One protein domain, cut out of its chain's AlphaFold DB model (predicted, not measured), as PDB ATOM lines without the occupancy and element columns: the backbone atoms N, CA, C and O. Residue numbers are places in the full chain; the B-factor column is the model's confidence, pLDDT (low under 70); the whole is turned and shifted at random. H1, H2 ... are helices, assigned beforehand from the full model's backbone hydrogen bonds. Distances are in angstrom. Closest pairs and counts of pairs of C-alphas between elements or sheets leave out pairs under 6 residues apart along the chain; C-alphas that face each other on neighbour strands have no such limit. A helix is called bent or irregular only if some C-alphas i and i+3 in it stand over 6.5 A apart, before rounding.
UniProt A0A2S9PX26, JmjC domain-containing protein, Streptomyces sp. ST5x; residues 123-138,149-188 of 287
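What this domain is: This is residues 123 to 138 and 149 to 188 of the 287 residues of the protein "JmjC domain-containing protein" of Streptomyces sp. ST5x (UniProt A0A2S9PX26). The long helix H2 and the shorter helix H3 make an open L, joined at its corner by residues 171 to 173, and the short helix H1 sits in the angle of the L, about perpendicular to both arms. Residues 149 to 160 of H2 stick out beyond this body, and few contacts join the three helices. The printed part has 56 residues with three named helices, in the order H1, H2, H3, and no named strand; its class is all helix. It is loose, with a radius of gyration of the C-alphas of 14.2 A, and spans 44 by 25 by 23 A.

Where its parts are: H1 covers residues 123 to 133, from C-alpha 123 at (-34.591, -9.570, 44.823), and is 15.3 A long. H2, residues 149 to 170, is 33.5 A long, from C-alpha 149 at (-50.463, 17.019, 51.690). It is irregular, with C-alphas 149 and 152 at 7.2 A, and has a kink of 37 degrees near residue 156. H3, residues 174 to 186, is 18.3 A long and ends with C-alpha 186 at (-24.503, -11.276, 29.222).

How they stand to each other: H2 touches H1 with residues 165 to 169 alone; the closest C-alphas of the two helices, those of Leu 133 and Arg 168, are 6.7 A apart. Their lines are about perpendicular, at 86 degrees. H1 and H3 only just touch, with 3 pairs of C-alphas within 8 A, and H3 does so with residues 177 to 181 alone. Their closest C-alphas, those of Leu 125 and Leu 181, are 7.4 A apart, and their lines are about perpendicular, at 75 degrees. H2 and H3 are apart, though a tight link of 3 residues joins them. Every O i to N i+4 pair is within hydrogen-bond range in H1 and H3; in H2, 15 of 18 are.

The domain as a whole: The outline is elongated, and the two C-alphas farthest apart, those of Ala 149 and Arg 186, are 44.5 A apart. Without the free-standing residues 149 to 160, the body of 44 residues spans 31 by 24 by 19 A. Residues 139 to 148 are not printed, and C-alphas 138 and 149 are 26.0 A apart across this cut, which lies in the link from H1 to H2. The mean pLDDT of the printed part is 90.7, and residues 136 to 138 are under 70.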
ATOM      1  N   PRO A 123     -34.043 -10.923  44.719       94.31
ATOM      2  CA  PRO A 123     -34.591  -9.570  44.823       94.31
ATOM      3  C   PRO A 123     -34.168  -8.645  43.674       94.31
ATOM      4  O   PRO A 123     -34.970  -7.837  43.212       94.31
ATOM      5  N   ASP A 124     -32.935  -8.774  43.180       91.81
ATOM      6  CA  ASP A 124     -32.435  -7.976  42.059       91.81
ATOM      7  C   ASP A 124     -33.055  -8.424  40.730       91.81
ATOM      8  O   ASP A 124     -33.408  -7.588  39.899       91.81
ATOM      9  N   LEU A 125     -33.242  -9.737  40.553       95.38
ATOM     10  CA  LEU A 125     -33.931 -10.311  39.394       95.38
ATOM     11  C   LEU A 125     -35.399  -9.872  39.340       95.38
ATOM     12  O   LEU A 125     -35.865  -9.414  38.300       95.38
ATOM     13  N   VAL A 126     -36.105  -9.945  40.471       94.75
ATOM     14  CA  VAL A 126     -37.495  -9.482  40.594       94.75
ATOM     15  C   VAL A 126     -37.583  -7.979  40.343       94.75
ATOM     16  O   VAL A 126     -38.485  -7.536  39.638       94.75
ATOM     17  N   ARG A 127     -36.629  -7.183  40.846       93.62
ATOM     18  CA  ARG A 127     -36.565  -5.747  40.545       93.62
ATOM     19  C   ARG A 127     -36.423  -5.495  39.039       93.62
ATOM     20  O   ARG A 127     -37.202  -4.709  38.505       93.62
ATOM     21  N   SER A 128     -35.507  -6.189  38.354       93.44
ATOM     22  CA  SER A 128     -35.358  -6.090  36.890       93.44
ATOM     23  C   SER A 128     -36.663  -6.436  36.162       93.44
ATOM     24  O   SER A 128     -37.119  -5.653  35.327       93.44
ATOM     25  N   LEU A 129     -37.332  -7.532  36.547       94.56
ATOM     26  CA  LEU A 129     -38.645  -7.899  36.010       94.56
ATOM     27  C   LEU A 129     -39.676  -6.775  36.207       94.56
ATOM     28  O   LEU A 129     -40.368  -6.398  35.266       94.56
ATOM     29  N   THR A 130     -39.779  -6.200  37.410       92.25
ATOM     30  CA  THR A 130     -40.751  -5.121  37.666       92.25
ATOM     31  C   THR A 130     -40.483  -3.875  36.824       92.25
ATOM     32  O   THR A 130     -41.434  -3.264  36.343       92.25
ATOM     33  N   THR A 131     -39.213  -3.527  36.587       90.00
ATOM     34  CA  THR A 131     -38.832  -2.434  35.681       90.00
ATOM     35  C   THR A 131     -39.192  -2.761  34.232       90.00
ATOM     36  O   THR A 131     -39.727  -1.905  33.536       90.00
ATOM     37  N   HIS A 132     -38.968  -4.002  33.787       90.81
ATOM     38  CA  HIS A 132     -39.335  -4.456  32.444       90.81
ATOM     39  C   HIS A 132     -40.853  -4.405  32.197       90.81
ATOM     40  O   HIS A 132     -41.294  -3.995  31.127       90.81
ATOM     41  N   LEU A 133     -41.661  -4.777  33.195       90.50
ATOM     42  CA  LEU A 133     -43.125  -4.762  33.107       90.50
ATOM     43  C   LEU A 133     -43.750  -3.371  33.264       90.50
ATOM     44  O   LEU A 133     -44.949  -3.213  33.024       90.50
ATOM     45  N   LEU A 134     -42.986  -2.373  33.702       81.69
ATOM     46  CA  LEU A 134     -43.432  -0.992  33.885       81.69
ATOM     47  C   LEU A 134     -42.563  -0.040  33.048       81.69
ATOM     48  O   LEU A 134     -41.891   0.820  33.623       81.69
ATOM     49  N   PRO A 135     -42.554  -0.173  31.705       72.19
ATOM     50  CA  PRO A 135     -41.831   0.771  30.870       72.19
ATOM     51  C   PRO A 135     -42.388   2.186  31.074       72.19
ATOM     52  O   PRO A 135     -43.575   2.389  31.353       72.19
ATOM     53  N   LEU A 136     -41.492   3.167  30.982       66.56
ATOM     54  CA  LEU A 136     -41.841   4.581  31.039       66.56
ATOM     55  C   LEU A 136     -42.495   4.977  29.708       66.56
ATOM     56  O   LEU A 136     -41.831   5.510  28.823       66.56
ATOM     57  N   ASP A 137     -43.783   4.685  29.559       66.25
ATOM     58  CA  ASP A 137     -44.565   5.104  28.395       66.25
ATOM     59  C   ASP A 137     -45.064   6.552  28.589       66.25
ATOM     60  O   ASP A 137     -45.450   6.952  29.695       66.25
ATOM     61  N   ASP A 138     -45.080   7.344  27.511       54.84
ATOM     62  CA  ASP A 138     -45.334   8.798  27.523       54.84
ATOM     63  C   ASP A 138     -46.666   9.226  28.164       54.84
ATOM     64  O   ASP A 138     -46.767  10.327  28.709       54.84
ATOM     65  N   ALA A 149     -49.193  16.454  52.141       94.19
ATOM     66  CA  ALA A 149     -50.463  17.019  51.690       94.19
ATOM     67  C   ALA A 149     -51.029  16.341  50.429       94.19
ATOM     68  O   ALA A 149     -52.242  16.266  50.265       94.19
ATOM     69  N   THR A 150     -50.167  15.825  49.550       91.50
ATOM     70  CA  THR A 150     -50.570  15.175  48.285       91.50
ATOM     71  C   THR A 150     -50.851  13.675  48.428       91.50
ATOM     72  O   THR A 150     -51.322  13.039  47.486       91.50
ATOM     73  N   VAL A 151     -50.582  13.077  49.598       92.69
ATOM     74  CA  VAL A 151     -50.802  11.637  49.832       92.69
ATOM     75  C   VAL A 151     -52.242  11.205  49.521       92.69
ATOM     76  O   VAL A 151     -52.396  10.214  48.804       92.69
ATOM     77  N   PRO A 152     -53.301  11.906  49.984       94.19
ATOM     78  CA  PRO A 152     -54.676  11.495  49.697       94.19
ATOM     79  C   PRO A 152     -55.018  11.517  48.202       94.19
ATOM     80  O   PRO A 152     -55.784  10.676  47.742       94.19
ATOM     81  N   GLU A 153     -54.430  12.451  47.449       89.56
ATOM     82  CA  GLU A 153     -54.628  12.594  46.003       89.56
ATOM     83  C   GLU A 153     -53.934  11.473  45.218       89.56
ATOM     84  O   GLU A 153     -54.515  10.904  44.296       89.56
ATOM     85  N   HIS A 154     -52.699  11.124  45.587       89.62
ATOM     86  CA  HIS A 154     -51.888  10.167  44.829       89.62
ATOM     87  C   HIS A 154     -52.073   8.704  45.258       89.62
ATOM     88  O   HIS A 154     -51.750   7.798  44.487       89.62
ATOM     89  N   ALA A 155     -52.597   8.434  46.457       91.81
ATOM     90  CA  ALA A 155     -52.791   7.067  46.944       91.81
ATOM     91  C   ALA A 155     -53.679   6.188  46.028       91.81
ATOM     92  O   ALA A 155     -53.314   5.026  45.811       91.81
ATOM     93  N   PRO A 156     -54.795   6.680  45.446       90.88
ATOM     94  CA  PRO A 156     -55.571   5.920  44.463       90.88
ATOM     95  C   PRO A 156     -54.768   5.583  43.200       90.88
ATOM     96  O   PRO A 156     -54.761   4.428  42.781       90.88
ATOM     97  N   ALA A 157     -54.015   6.545  42.655       86.31
ATOM     98  CA  ALA A 157     -53.178   6.327  41.474       86.31
ATOM     99  C   ALA A 157     -52.076   5.284  41.739       86.31
ATOM    100  O   ALA A 157     -51.847   4.385  40.931       86.31
ATOM    101  N   LEU A 158     -51.435   5.331  42.916       88.19
ATOM    102  CA  LEU A 158     -50.473   4.303  43.322       88.19
ATOM    103  C   LEU A 158     -51.124   2.914  43.380       88.19
ATOM    104  O   LEU A 158     -50.532   1.942  42.912       88.19
ATOM    105  N   ARG A 159     -52.346   2.806  43.918       91.56
ATOM    106  CA  ARG A 159     -53.094   1.541  43.934       91.56
ATOM    107  C   ARG A 159     -53.359   1.029  42.521       91.56
ATOM    108  O   ARG A 159     -53.120  -0.147  42.270       91.56
ATOM    109  N   GLU A 160     -53.794   1.885  41.602       88.06
ATOM    110  CA  GLU A 160     -54.010   1.506  40.198       88.06
ATOM    111  C   GLU A 160     -52.724   0.989  39.537       88.06
ATOM    112  O   GLU A 160     -52.745  -0.033  38.847       88.06
ATOM    113  N   HIS A 161     -51.579   1.631  39.795       86.19
ATOM    114  CA  HIS A 161     -50.284   1.151  39.311       86.19
ATOM    115  C   HIS A 161     -49.894  -0.208  39.905       86.19
ATOM    116  O   HIS A 161     -49.383  -1.062  39.176       86.19
ATOM    117  N   ILE A 162     -50.158  -0.434  41.196       91.19
ATOM    118  CA  ILE A 162     -49.912  -1.721  41.860       91.19
ATOM    119  C   ILE A 162     -50.790  -2.820  41.248       91.19
ATOM    120  O   ILE A 162     -50.268  -3.873  40.888       91.19
ATOM    121  N   GLU A 163     -52.091  -2.590  41.067       92.62
ATOM    122  CA  GLU A 163     -53.002  -3.588  40.482       92.62
ATOM    123  C   GLU A 163     -52.655  -3.902  39.018       92.62
ATOM    124  O   GLU A 163     -52.684  -5.062  38.586       92.62
ATOM    125  N   ALA A 164     -52.246  -2.886  38.251       88.31
ATOM    126  CA  ALA A 164     -51.738  -3.079  36.897       88.31
ATOM    127  C   ALA A 164     -50.458  -3.934  36.892       88.31
ATOM    128  O   ALA A 164     -50.336  -4.846  36.071       88.31
ATOM    129  N   LEU A 165     -49.523  -3.684  37.818       90.69
ATOM    130  CA  LEU A 165     -48.319  -4.501  37.974       90.69
ATOM    131  C   LEU A 165     -48.668  -5.945  38.358       90.69
ATOM    132  O   LEU A 165     -48.147  -6.865  37.739       90.69
ATOM    133  N   VAL A 166     -49.568  -6.165  39.323       95.00
ATOM    134  CA  VAL A 166     -50.014  -7.512  39.731       95.00
ATOM    135  C   VAL A 166     -50.614  -8.272  38.550       95.00
ATOM    136  O   VAL A 166     -50.303  -9.446  38.347       95.00
ATOM    137  N   THR A 167     -51.437  -7.603  37.740       94.19
ATOM    138  CA  THR A 167     -52.024  -8.191  36.529       94.19
ATOM    139  C   THR A 167     -50.942  -8.614  35.536       94.19
ATOM    140  O   THR A 167     -50.974  -9.740  35.045       94.19
ATOM    141  N   ARG A 168     -49.943  -7.755  35.289       93.69
ATOM    142  CA  ARG A 168     -48.806  -8.066  34.406       93.69
ATOM    143  C   ARG A 168     -47.945  -9.201  34.957       93.69
ATOM    144  O   ARG A 168     -47.621 -10.115  34.211       93.69
ATOM    145  N   LEU A 169     -47.640  -9.193  36.257       95.44
ATOM    146  CA  LEU A 169     -46.867 -10.243  36.929       95.44
ATOM    147  C   LEU A 169     -47.530 -11.619  36.800       95.44
ATOM    148  O   LEU A 169     -46.842 -12.605  36.562       95.44
ATOM    149  N   ARG A 170     -48.864 -11.695  36.912       96.19
ATOM    150  CA  ARG A 170     -49.617 -12.950  36.730       96.19
ATOM    151  C   ARG A 170     -49.561 -13.498  35.303       96.19
ATOM    152  O   ARG A 170     -49.812 -14.683  35.120       96.19
ATOM    153  N   ALA A 171     -49.266 -12.652  34.319       96.19
ATOM    154  CA  ALA A 171     -49.198 -13.017  32.907       96.19
ATOM    155  C   ALA A 171     -47.764 -13.301  32.415       96.19
ATOM    156  O   ALA A 171     -47.584 -13.581  31.233       96.19
ATOM    157  N   VAL A 172     -46.750 -13.211  33.285       97.38
ATOM    158  CA  VAL A 172     -45.348 -13.445  32.909       97.38
ATOM    159  C   VAL A 172     -45.135 -14.901  32.510       97.38
ATOM    160  O   VAL A 172     -45.356 -15.812  33.309       97.38
ATOM    161  N   ASP A 173     -44.605 -15.112  31.307       97.75
ATOM    162  CA  ASP A 173     -43.960 -16.372  30.958       97.75
ATOM    163  C   ASP A 173     -42.573 -16.420  31.617       97.75
ATOM    164  O   ASP A 173     -41.642 -15.709  31.236       97.75
ATOM    165  N   THR A 174     -42.441 -17.259  32.644       96.50
ATOM    166  CA  THR A 174     -41.196 -17.377  33.414       96.50
ATOM    167  C   THR A 174     -40.018 -17.901  32.594       96.50
ATOM    168  O   THR A 174     -38.873 -17.613  32.942       96.50
ATOM    169  N   HIS A 175     -40.266 -18.659  31.522       97.25
ATOM    170  CA  HIS A 175     -39.197 -19.163  30.670       97.25
ATOM    171  C   HIS A 175     -38.601 -18.030  29.833       97.25
ATOM    172  O   HIS A 175     -37.393 -17.790  29.895       97.25
ATOM    173  N   GLU A 176     -39.454 -17.289  29.125       97.44
ATOM    174  CA  GLU A 176     -39.045 -16.129  28.325       97.44
ATOM    175  C   GLU A 176     -38.393 -15.047  29.193       97.44
ATOM    176  O   GLU A 176     -37.363 -14.477  28.824       97.44
ATOM    177  N   GLU A 177     -38.917 -14.817  30.398       97.00
ATOM    178  CA  GLU A 177     -38.318 -13.859  31.325       97.00
ATOM    179  C   GLU A 177     -36.918 -14.291  31.787       97.00
ATOM    180  O   GLU A 177     -36.004 -13.468  31.857       97.00
ATOM    181  N   LEU A 178     -36.698 -15.581  32.064       96.44
ATOM    182  CA  LEU A 178     -35.360 -16.076  32.391       96.44
ATOM    183  C   LEU A 178     -34.393 -15.927  31.209       96.44
ATOM    184  O   LEU A 178     -33.234 -15.567  31.423       96.44
ATOM    185  N   LEU A 179     -34.849 -16.139  29.969       96.31
ATOM    186  CA  LEU A 179     -34.040 -15.888  28.772       96.31
ATOM    187  C   LEU A 179     -33.678 -14.402  28.634       96.31
ATOM    188  O   LEU A 179     -32.513 -14.078  28.381       96.31
ATOM    189  N   ARG A 180     -34.632 -13.495  28.878       96.06
ATOM    190  CA  ARG A 180     -34.395 -12.044  28.909       96.06
ATOM    191  C   ARG A 180     -33.377 -11.666  29.983       96.06
ATOM    192  O   ARG A 180     -32.419 -10.946  29.699       96.06
ATOM    193  N   LEU A 181     -33.538 -12.188  31.198       95.81
ATOM    194  CA  LEU A 181     -32.614 -11.973  32.309       95.81
ATOM    195  C   LEU A 181     -31.216 -12.517  31.981       95.81
ATOM    196  O   LEU A 181     -30.227 -11.878  32.338       95.81
ATOM    197  N   VAL A 182     -31.094 -13.656  31.294       95.00
ATOM    198  CA  VAL A 182     -29.806 -14.174  30.799       95.00
ATOM    199  C   VAL A 182     -29.186 -13.226  29.771       95.00
ATOM    200  O   VAL A 182     -27.993 -12.937  29.862       95.00
ATOM    201  N   ALA A 183     -29.965 -12.721  28.813       94.00
ATOM    202  CA  ALA A 183     -29.478 -11.767  27.819       94.00
ATOM    203  C   ALA A 183     -28.965 -10.473  28.476       94.00
ATOM    204  O   ALA A 183     -27.837 -10.064  28.206       94.00
ATOM    205  N   GLU A 184     -29.732  -9.905  29.409       93.69
ATOM    206  CA  GLU A 184     -29.341  -8.738  30.214       93.69
ATOM    207  C   GLU A 184     -28.009  -8.982  30.940       93.69
ATOM    208  O   GLU A 184     -27.072  -8.190  30.843       93.69
ATOM    209  N   GLY A 185     -27.882 -10.132  31.604       92.75
ATOM    210  CA  GLY A 185     -26.670 -10.494  32.334       92.75
ATOM    211  C   GLY A 185     -25.438 -10.696  31.448       92.75
ATOM    212  O   GLY A 185     -24.328 -10.415  31.888       92.75
ATOM    213  N   ARG A 186     -25.605 -11.147  30.198       90.69
ATOM    214  CA  ARG A 186     -24.503 -11.276  29.222       90.69
ATOM    215  C   ARG A 186     -23.982  -9.930  28.727       90.69
ATOM    216  O   ARG A 186     -22.848  -9.865  28.264       90.69
ATOM    217  N   THR A 187     -24.801  -8.885  28.810       89.69
ATOM    218  CA  THR A 187     -24.412  -7.509  28.470       89.69
ATOM    219  C   THR A 187     -23.902  -6.714  29.670       89.69
ATOM    220  O   THR A 187     -23.513  -5.559  29.512       89.69
ATOM    221  N   ALA A 188     -23.895  -7.305  30.869       86.19
ATOM    222  CA  ALA A 188     -23.406  -6.642  32.068       86.19
ATOM    223  C   ALA A 188     -21.889  -6.435  31.979       86.19
ATOM    224  O   ALA A 188     -21.109  -7.387  31.994       86.19
TER     225      ALA A 188